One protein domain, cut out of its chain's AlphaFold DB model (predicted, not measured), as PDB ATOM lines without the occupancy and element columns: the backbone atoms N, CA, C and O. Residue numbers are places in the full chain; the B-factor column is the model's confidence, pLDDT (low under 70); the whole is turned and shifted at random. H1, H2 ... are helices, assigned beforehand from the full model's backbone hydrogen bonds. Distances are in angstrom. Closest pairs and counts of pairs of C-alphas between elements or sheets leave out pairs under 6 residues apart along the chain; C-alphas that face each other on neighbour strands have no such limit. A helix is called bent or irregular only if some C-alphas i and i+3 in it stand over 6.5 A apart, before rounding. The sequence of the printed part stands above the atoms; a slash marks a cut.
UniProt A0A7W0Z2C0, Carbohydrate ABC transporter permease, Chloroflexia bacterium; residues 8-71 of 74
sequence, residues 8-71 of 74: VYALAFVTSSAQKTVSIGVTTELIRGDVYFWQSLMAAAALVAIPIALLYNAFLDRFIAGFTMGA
ATOM      1  N   VAL A   8       8.423 133.529 -38.420       77.56
ATOM      2  CA  VAL A   8       8.404 134.611 -39.422       77.56
ATOM      3  C   VAL A   8       9.571 134.487 -40.403       77.56
ATOM      4  O   VAL A   8       9.394 134.690 -41.602       77.56
ATOM      5  N   TYR A   9      10.754 134.108 -39.916       77.12
ATOM      6  CA  TYR A   9      11.948 134.016 -40.754       77.12
ATOM      7  C   TYR A   9      11.877 132.830 -41.716       77.12
ATOM      8  O   TYR A   9      12.113 132.975 -42.916       77.12
ATOM      9  N   ALA A  10      11.488 131.657 -41.212       76.12
ATOM     10  CA  ALA A  10      11.341 130.490 -42.065       76.12
ATOM     11  C   ALA A  10      10.167 130.647 -43.051       76.12
ATOM     12  O   ALA A  10      10.268 130.162 -44.173       76.12
ATOM     13  N   LEU A  11       9.109 131.396 -42.711       79.06
ATOM     14  CA  LEU A  11       8.047 131.737 -43.664       79.06
ATOM     15  C   LEU A  11       8.564 132.621 -44.811       79.06
ATOM     16  O   LEU A  11       8.167 132.426 -45.956       79.06
ATOM     17  N   ALA A  12       9.440 133.582 -44.509       79.94
ATOM     18  CA  ALA A  12       9.941 134.542 -45.490       79.94
ATOM     19  C   ALA A  12      10.966 133.940 -46.468       79.94
ATOM     20  O   ALA A  12      10.973 134.309 -47.641       79.94
ATOM     21  N   PHE A  13      11.829 133.027 -46.003       79.75
ATOM     22  CA  PHE A  13      12.987 132.565 -46.782       79.75
ATOM     23  C   PHE A  13      12.932 131.096 -47.226       79.75
ATOM     24  O   PHE A  13      13.687 130.709 -48.119       79.75
ATOM     25  N   VAL A  14      12.059 130.259 -46.651       81.06
ATOM     26  CA  VAL A  14      11.981 128.832 -47.009       81.06
ATOM     27  C   VAL A  14      10.873 128.593 -48.030       81.06
ATOM     28  O   VAL A  14       9.700 128.434 -47.699       81.06
ATOM     29  N   THR A  15      11.261 128.508 -49.302       76.06
ATOM     30  CA  THR A  15      10.327 128.228 -50.407       76.06
ATOM     31  C   THR A  15      10.159 126.731 -50.681       76.06
ATOM     32  O   THR A  15       9.083 126.293 -51.085       76.06
ATOM     33  N   SER A  16      11.198 125.920 -50.449       81.56
ATOM     34  CA  SER A  16      11.142 124.476 -50.713       81.56
ATOM     35  C   SER A  16      10.264 123.762 -49.688       81.56
ATOM     36  O   SER A  16      10.567 123.779 -48.495       81.56
ATOM     37  N   SER A  17       9.207 123.091 -50.156       77.50
ATOM     38  CA  SER A  17       8.249 122.379 -49.297       77.50
ATOM     39  C   SER A  17       8.928 121.327 -48.407       77.50
ATOM     40  O   SER A  17       8.623 121.226 -47.222       77.50
ATOM     41  N   ALA A  18       9.947 120.634 -48.927       81.88
ATOM     42  CA  ALA A  18      10.711 119.629 -48.182       81.88
ATOM     43  C   ALA A  18      11.582 120.205 -47.047       81.88
ATOM     44  O   ALA A  18      12.088 119.447 -46.227       81.88
ATOM     45  N   GLN A  19      11.800 121.523 -47.018       82.06
ATOM     46  CA  GLN A  19      12.605 122.204 -45.999       82.06
ATOM     47  C   GLN A  19      11.747 123.005 -45.011       82.06
ATOM     48  O   GLN A  19      12.278 123.600 -44.072       82.06
ATOM     49  N   LYS A  20      10.420 123.036 -45.197       82.56
ATOM     50  CA  LYS A  20       9.517 123.731 -44.279       82.56
ATOM     51  C   LYS A  20       9.426 122.966 -42.964       82.56
ATOM     52  O   LYS A  20       9.171 121.765 -42.933       82.56
ATOM     53  N   THR A  21       9.592 123.685 -41.860       84.50
ATOM     54  CA  THR A  21       9.352 123.134 -40.524       84.50
ATOM     55  C   THR A  21       7.872 122.815 -40.347       84.50
ATOM     56  O   THR A  21       7.027 123.435 -40.988       84.50
ATOM     57  N   VAL A  22       7.533 121.890 -39.446       82.94
ATOM     58  CA  VAL A  22       6.134 121.504 -39.179       82.94
ATOM     59  C   VAL A  22       5.246 122.724 -38.901       82.94
ATOM     60  O   VAL A  22       4.143 122.805 -39.435       82.94
ATOM     61  N   SER A  23       5.746 123.719 -38.164       79.62
ATOM     62  CA  SER A  23       4.997 124.941 -37.837       79.62
ATOM     63  C   SER A  23       4.559 125.750 -39.070       79.62
ATOM     64  O   SER A  23       3.472 126.326 -39.072       79.62
ATOM     65  N   ILE A  24       5.370 125.785 -40.131       85.31
ATOM     66  CA  ILE A  24       5.098 126.569 -41.353       85.31
ATOM     67  C   ILE A  24       4.561 125.687 -42.479       85.31
ATOM     68  O   ILE A  24       3.703 126.108 -43.250       85.31
ATOM     69  N   GLY A  25       5.035 124.450 -42.588       84.69
ATOM     70  CA  GLY A  25       4.590 123.488 -43.590       84.69
ATOM     71  C   GLY A  25       3.107 123.167 -43.436       84.69
ATOM     72  O   GLY A  25       2.366 123.270 -44.405       84.69
ATOM     73  N   VAL A  26       2.644 122.885 -42.213       86.12
ATOM     74  CA  VAL A  26       1.226 122.577 -41.941       86.12
ATOM     75  C   VAL A  26       0.329 123.752 -42.328       86.12
ATOM     76  O   VAL A  26      -0.682 123.557 -42.990       86.12
ATOM     77  N   THR A  27       0.705 124.980 -41.972       82.50
ATOM     78  CA  THR A  27      -0.118 126.166 -42.245       82.50
ATOM     79  C   THR A  27      -0.074 126.589 -43.713       82.50
ATOM     80  O   THR A  27      -1.115 126.898 -44.272       82.50
ATOM     81  N   THR A  28       1.087 126.553 -44.371       84.12
ATOM     82  CA  THR A  28       1.217 126.996 -45.774       84.12
ATOM     83  C   THR A  28       0.794 125.949 -46.806       84.12
ATOM     84  O   THR A  28       0.416 126.315 -47.915       84.12
ATOM     85  N   GLU A  29       0.859 124.654 -46.481       84.94
ATOM     86  CA  GLU A  29       0.507 123.581 -47.424       84.94
ATOM     87  C   GLU A  29      -0.939 123.099 -47.280       84.94
ATOM     88  O   GLU A  29      -1.527 122.657 -48.267       84.94
ATOM     89  N   LEU A  30      -1.521 123.175 -46.077       84.75
ATOM     90  CA  LEU A  30      -2.880 122.681 -45.805       84.75
ATOM     91  C   LEU A  30      -3.940 123.788 -45.794       84.75
ATOM     92  O   LEU A  30      -5.134 123.483 -45.772       84.75
ATOM     93  N   ILE A  31      -3.513 125.050 -45.818       86.12
ATOM     94  CA  ILE A  31      -4.379 126.218 -45.971       86.12
ATOM     95  C   ILE A  31      -3.902 126.946 -47.225       86.12
ATOM     96  O   ILE A  31      -2.905 127.665 -47.204       86.12
ATOM     97  N   ARG A  32      -4.579 126.701 -48.349       83.25
ATOM     98  CA  ARG A  32      -4.221 127.272 -49.653       83.25
ATOM     99  C   ARG A  32      -5.300 128.259 -50.073       83.25
ATOM    100  O   ARG A  32      -6.310 127.864 -50.647       83.25
ATOM    101  N   GLY A  33      -5.080 129.540 -49.775       82.06
ATOM    102  CA  GLY A  33      -6.086 130.579 -50.000       82.06
ATOM    103  C   GLY A  33      -7.308 130.358 -49.107       82.06
ATOM    104  O   GLY A  33      -7.176 130.310 -47.888       82.06
ATOM    105  N   ASP A  34      -8.479 130.208 -49.715       81.44
ATOM    106  CA  ASP A  34      -9.761 129.918 -49.063       81.44
ATOM    107  C   ASP A  34     -10.039 128.413 -48.881       81.44
ATOM    108  O   ASP A  34     -11.030 128.036 -48.251       81.44
ATOM    109  N   VAL A  35      -9.168 127.537 -49.392       83.38
ATOM    110  CA  VAL A  35      -9.336 126.081 -49.307       83.38
ATOM    111  C   VAL A  35      -8.553 125.505 -48.126       83.38
ATOM    112  O   VAL A  35      -7.326 125.617 -48.043       83.38
ATOM    113  N   TYR A  36      -9.278 124.814 -47.242       87.56
ATOM    114  CA  TYR A  36      -8.752 124.195 -46.026       87.56
ATOM    115  C   TYR A  36      -8.841 122.674 -46.105       87.56
ATOM    116  O   TYR A  36      -9.927 122.097 -46.195       87.56
ATOM    117  N   PHE A  37      -7.702 122.001 -45.982       89.38
ATOM    118  CA  PHE A  37      -7.664 120.544 -45.932       89.38
ATOM    119  C   PHE A  37      -7.829 120.040 -44.490       89.38
ATOM    120  O   PHE A  37      -6.878 119.564 -43.864       89.38
ATOM    121  N   TRP A  38      -9.051 120.147 -43.958       89.94
ATOM    122  CA  TRP A  38      -9.388 119.878 -42.551       89.94
ATOM    123  C   TRP A  38      -8.933 118.513 -42.025       89.94
ATOM    124  O   TRP A  38      -8.371 118.437 -40.935       89.94
ATOM    125  N   GLN A  39      -9.131 117.441 -42.795       91.38
ATOM    126  CA  GLN A  39      -8.750 116.086 -42.373       91.38
ATOM    127  C   GLN A  39      -7.240 115.974 -42.147       91.38
ATOM    128  O   GLN A  39      -6.787 115.466 -41.124       91.38
ATOM    129  N   SER A  40      -6.449 116.510 -43.074       90.50
ATOM    130  CA  SER A  40      -4.993 116.564 -42.950       90.50
ATOM    131  C   SER A  40      -4.522 117.572 -41.901       90.50
ATOM    132  O   SER A  40      -3.500 117.327 -41.270       90.50
ATOM    133  N   LEU A  41      -5.270 118.651 -41.645       90.56
ATOM    134  CA  LEU A  41      -4.982 119.588 -40.553       90.56
ATOM    135  C   LEU A  41      -5.109 118.892 -39.188       90.56
ATOM    136  O   LEU A  41      -4.213 118.985 -38.349       90.56
ATOM    137  N   MET A  42      -6.192 118.137 -38.988       91.06
ATOM    138  CA  MET A  42      -6.405 117.332 -37.781       91.06
ATOM    139  C   MET A  42      -5.374 116.203 -37.660       91.06
ATOM    140  O   MET A  42      -4.847 115.975 -36.574       91.06
ATOM    141  N   ALA A  43      -5.038 115.531 -38.767       91.94
ATOM    142  CA  ALA A  43      -4.005 114.497 -38.779       91.94
ATOM    143  C   ALA A  43      -2.623 115.060 -38.414       91.94
ATOM    144  O   ALA A  43      -1.913 114.455 -37.616       91.94
ATOM    145  N   ALA A  44      -2.261 116.235 -38.939       90.88
ATOM    146  CA  ALA A  44      -1.022 116.925 -38.589       90.88
ATOM    147  C   ALA A  44      -0.993 117.311 -37.101       90.88
ATOM    148  O   ALA A  44       0.010 117.079 -36.428       90.88
ATOM    149  N   ALA A  45      -2.103 117.827 -36.565       90.00
ATOM    150  CA  ALA A  45      -2.223 118.137 -35.143       90.00
ATOM    151  C   ALA A  45      -2.058 116.886 -34.263       90.00
ATOM    152  O   ALA A  45      -1.314 116.920 -33.284       90.00
ATOM    153  N   ALA A  46      -2.685 115.765 -34.632       92.81
ATOM    154  CA  ALA A  46      -2.528 114.497 -33.925       92.81
ATOM    155  C   ALA A  46      -1.081 113.978 -33.990       92.81
ATOM    156  O   ALA A  46      -0.524 113.592 -32.963       92.81
ATOM    157  N   LEU A  47      -0.443 114.032 -35.163       92.00
ATOM    158  CA  LEU A  47       0.956 113.630 -35.357       92.00
ATOM    159  C   LEU A  47       1.930 114.411 -34.472       92.00
ATOM    160  O   LEU A  47       2.920 113.846 -34.020       92.00
ATOM    161  N   VAL A  48       1.651 115.690 -34.211       90.06
ATOM    162  CA  VAL A  48       2.443 116.521 -33.294       90.06
ATOM    163  C   VAL A  48       2.091 116.229 -31.833       90.06
ATOM    164  O   VAL A  48       2.982 116.126 -30.994       90.06
ATOM    165  N   ALA A  49       0.807 116.061 -31.513       90.62
ATOM    166  CA  ALA A  49       0.339 115.861 -30.145       90.62
ATOM    167  C   ALA A  49       0.742 114.500 -29.555       90.62
ATOM    168  O   ALA A  49       1.100 114.432 -28.382       90.62
ATOM    169  N   ILE A  50       0.721 113.423 -30.345       94.62
ATOM    170  CA  ILE A  50       1.049 112.059 -29.893       94.62
ATOM    171  C   ILE A  50       2.455 111.958 -29.273       94.62
ATOM    172  O   ILE A  50       2.552 111.523 -28.124       94.62
ATOM    173  N   PRO A  51       3.552 112.349 -29.956       89.69
ATOM    174  CA  PRO A  51       4.890 112.249 -29.380       89.69
ATOM    175  C   PRO A  51       5.050 113.146 -28.151       89.69
ATOM    176  O   PRO A  51       5.709 112.747 -27.194       89.69
ATOM    177  N   ILE A  52       4.401 114.315 -28.131       89.25
ATOM    178  CA  ILE A  52       4.397 115.203 -26.962       89.25
ATOM    179  C   ILE A  52       3.702 114.523 -25.779       89.25
ATOM    180  O   ILE A  52       4.257 114.497 -24.687       89.25
ATOM    181  N   ALA A  53       2.523 113.936 -25.987       90.31
ATOM    182  CA  ALA A  53       1.773 113.244 -24.944       90.31
ATOM    183  C   ALA A  53       2.516 112.007 -24.418       90.31
ATOM    184  O   ALA A  53       2.473 111.728 -23.220       90.31
ATOM    185  N   LEU A  54       3.221 111.278 -25.288       92.38
ATOM    186  CA  LEU A  54       4.054 110.141 -24.896       92.38
ATOM    187  C   LEU A  54       5.245 110.582 -24.048       92.38
ATOM    188  O   LEU A  54       5.464 110.021 -22.978       92.38
ATOM    189  N   LEU A  55       5.986 111.602 -24.491       89.69
ATOM    190  CA  LEU A  55       7.099 112.162 -23.723       89.69
ATOM    191  C   LEU A  55       6.617 112.733 -22.391       89.69
ATOM    192  O   LEU A  55       7.249 112.508 -21.362       89.69
ATOM    193  N   TYR A  56       5.480 113.427 -22.397       86.06
ATOM    194  CA  TYR A  56       4.886 113.958 -21.183       86.06
ATOM    195  C   TYR A  56       4.578 112.832 -20.200       86.06
ATOM    196  O   TYR A  56       5.099 112.871 -19.098       86.06
ATOM    197  N   ASN A  57       3.844 111.791 -20.603       87.44
ATOM    198  CA  ASN A  57       3.541 110.656 -19.723       87.44
ATOM    199  C   ASN A  57       4.795 109.897 -19.264       87.44
ATOM    200  O   ASN A  57       4.878 109.514 -18.103       87.44
ATOM    201  N   ALA A  58       5.782 109.695 -20.141       87.75
ATOM    202  CA  ALA A  58       6.990 108.938 -19.808       87.75
ATOM    203  C   ALA A  58       7.903 109.665 -18.806       87.75
ATOM    204  O   ALA A  58       8.563 109.022 -17.993       87.75
ATOM    205  N   PHE A  59       7.962 110.997 -18.866       84.12
ATOM    206  CA  PHE A  59       8.852 111.802 -18.027       84.12
ATOM    207  C   PHE A  59       8.119 112.593 -16.939       84.12
ATOM    208  O   PHE A  59       8.786 113.252 -16.139       84.12
ATOM    209  N   LEU A  60       6.785 112.508 -16.872       83.38
ATOM    210  CA  LEU A  60       5.950 113.218 -15.901       83.38
ATOM    211  C   LEU A  60       6.450 112.996 -14.476       83.38
ATOM    212  O   LEU A  60       6.715 113.957 -13.762       83.38
ATOM    213  N   ASP A  61       6.646 111.734 -14.092       76.25
ATOM    214  CA  ASP A  61       7.036 111.357 -12.734       76.25
ATOM    215  C   ASP A  61       8.414 111.912 -12.368       76.25
ATOM    216  O   ASP A  61       8.635 112.368 -11.249       76.25
ATOM    217  N   ARG A  62       9.343 111.945 -13.332       74.56
ATOM    218  CA  ARG A  62      10.682 112.524 -13.151       74.56
ATOM    219  C   ARG A  62      10.624 114.048 -13.053       74.56
ATOM    220  O   ARG A  62      11.367 114.619 -12.257       74.56
ATOM    221  N   PHE A  63       9.751 114.694 -13.826       71.06
ATOM    222  CA  PHE A  63       9.492 116.129 -13.732       71.06
ATOM    223  C   PHE A  63       8.867 116.491 -12.380       71.06
ATOM    224  O   PHE A  63       9.372 117.382 -11.703       71.06
ATOM    225  N   ILE A  64       7.831 115.767 -11.948       73.38
ATOM    226  CA  ILE A  64       7.170 115.960 -10.652       73.38
ATOM    227  C   ILE A  64       8.161 115.718  -9.508       73.38
ATOM    228  O   ILE A  64       8.278 116.563  -8.624       73.38
ATOM    229  N   ALA A  65       8.932 114.628  -9.548       69.94
ATOM    230  CA  ALA A  65       9.961 114.338  -8.548       69.94
ATOM    231  C   ALA A  65      11.079 115.394  -8.529       69.94
ATOM    232  O   ALA A  65      11.591 115.729  -7.465       69.94
ATOM    233  N   GLY A  66      11.457 115.947  -9.685       68.88
ATOM    234  CA  GLY A  66      12.413 117.053  -9.778       68.88
ATOM    235  C   GLY A  66      11.885 118.357  -9.171       68.88
ATOM    236  O   GLY A  66      12.644 119.068  -8.515       68.88
ATOM    237  N   PHE A  67      10.588 118.645  -9.325       63.16
ATOM    238  CA  PHE A  67       9.944 119.798  -8.689       63.16
ATOM    239  C   PHE A  67       9.794 119.633  -7.170       63.16
ATOM    240  O   PHE A  67       9.932 120.612  -6.439       63.16
ATOM    241  N   THR A  68       9.556 118.416  -6.670       62.75
ATOM    242  CA  THR A  68       9.381 118.159  -5.229       62.75
ATOM    243  C   THR A  68      10.699 117.938  -4.482       62.75
ATOM    244  O   THR A  68      10.818 118.374  -3.339       62.75
ATOM    245  N   MET A  69      11.729 117.359  -5.115       56.94
ATOM    246  CA  MET A  69      13.057 117.175  -4.500       56.94
ATOM    247  C   MET A  69      13.866 118.475  -4.353       56.94
ATOM    248  O   MET A  69      14.856 118.489  -3.626       56.94
ATOM    249  N   GLY A  70      13.457 119.574  -4.997       55.09
ATOM    250  CA  GLY A  70      14.032 120.908  -4.776       55.09
ATOM    251  C   GLY A  70      13.355 121.724  -3.661       55.09
ATOM    252  O   GLY A  70      13.904 122.744  -3.250       55.09
ATOM    253  N   ALA A  71      12.177 121.301  -3.178       55.59
ATOM    254  CA  ALA A  71      11.347 122.071  -2.244       55.59
ATOM    255  C   ALA A  71      11.558 121.716  -0.762       55.59
ATOM    256  O   ALA A  71      11.107 122.459   0.107       55.59
TER     257      ALA A  71
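AT A GLANCE: This is residues 8 to 71 of the 74 residues of the protein "Carbohydrate ABC transporter permease" of Chloroflexia bacterium (UniProt A0A7W0Z2C0). A small head of H1, H2 and the beginning of H3 stands at one end of a long bent helix, H3; residues 49 to 71 stick out free as an arm. In the head, H2 folds back beside H3a. The printed part has 64 residues, with three named helices, H1, H2, H3, and no named strand: all helix, extended, radius of gyration of the C-alphas 17.3 A, spans 51 by 27 by 19 A.

HOW THE PARTS SIT: H1, residues 8 to 13, is close to but not clearly touching H2, residues 22 to 30; their closest C-alphas, Leu 11 and Ile 24, are 6.4 A apart. H3, residues 38 to 69, one helix by its hydrogen bonds, is bent: C-alphas 58 and 61 are 7.5 A apart, and arms H3a, residues 38 to 58, and H3b, residues 61 to 69, stand at a steep tilt of 50 degrees. H2 and H3a, a helical hairpin, touch through H3a's residues 38 to 44 alone, at a shallow tilt of 18 degrees, opposite ways; the closest C-alphas, Leu 30 and Leu 41, are 6.4 A apart. O i to N i+4 pairs are within hydrogen-bond range throughout H1 and H3b, 4 of 5 in H2, 15 of 17 in H3a.

IN THESE COORDINATES: H1 begins at C-alpha 8 (8.404, 134.611, -39.422) and spans 8.9 A, H2 11.2 A, H3a 30.1 A, H3b 11.7 A, ending at C-alpha 69 (13.057, 117.175, -4.500).

THE WHOLE: The farthest C-alphas, Asp 34 and Ala 71, are 52.0 A apart. The printed part has no cut; both links are short. Residues 65 to 71 have pLDDT under 70.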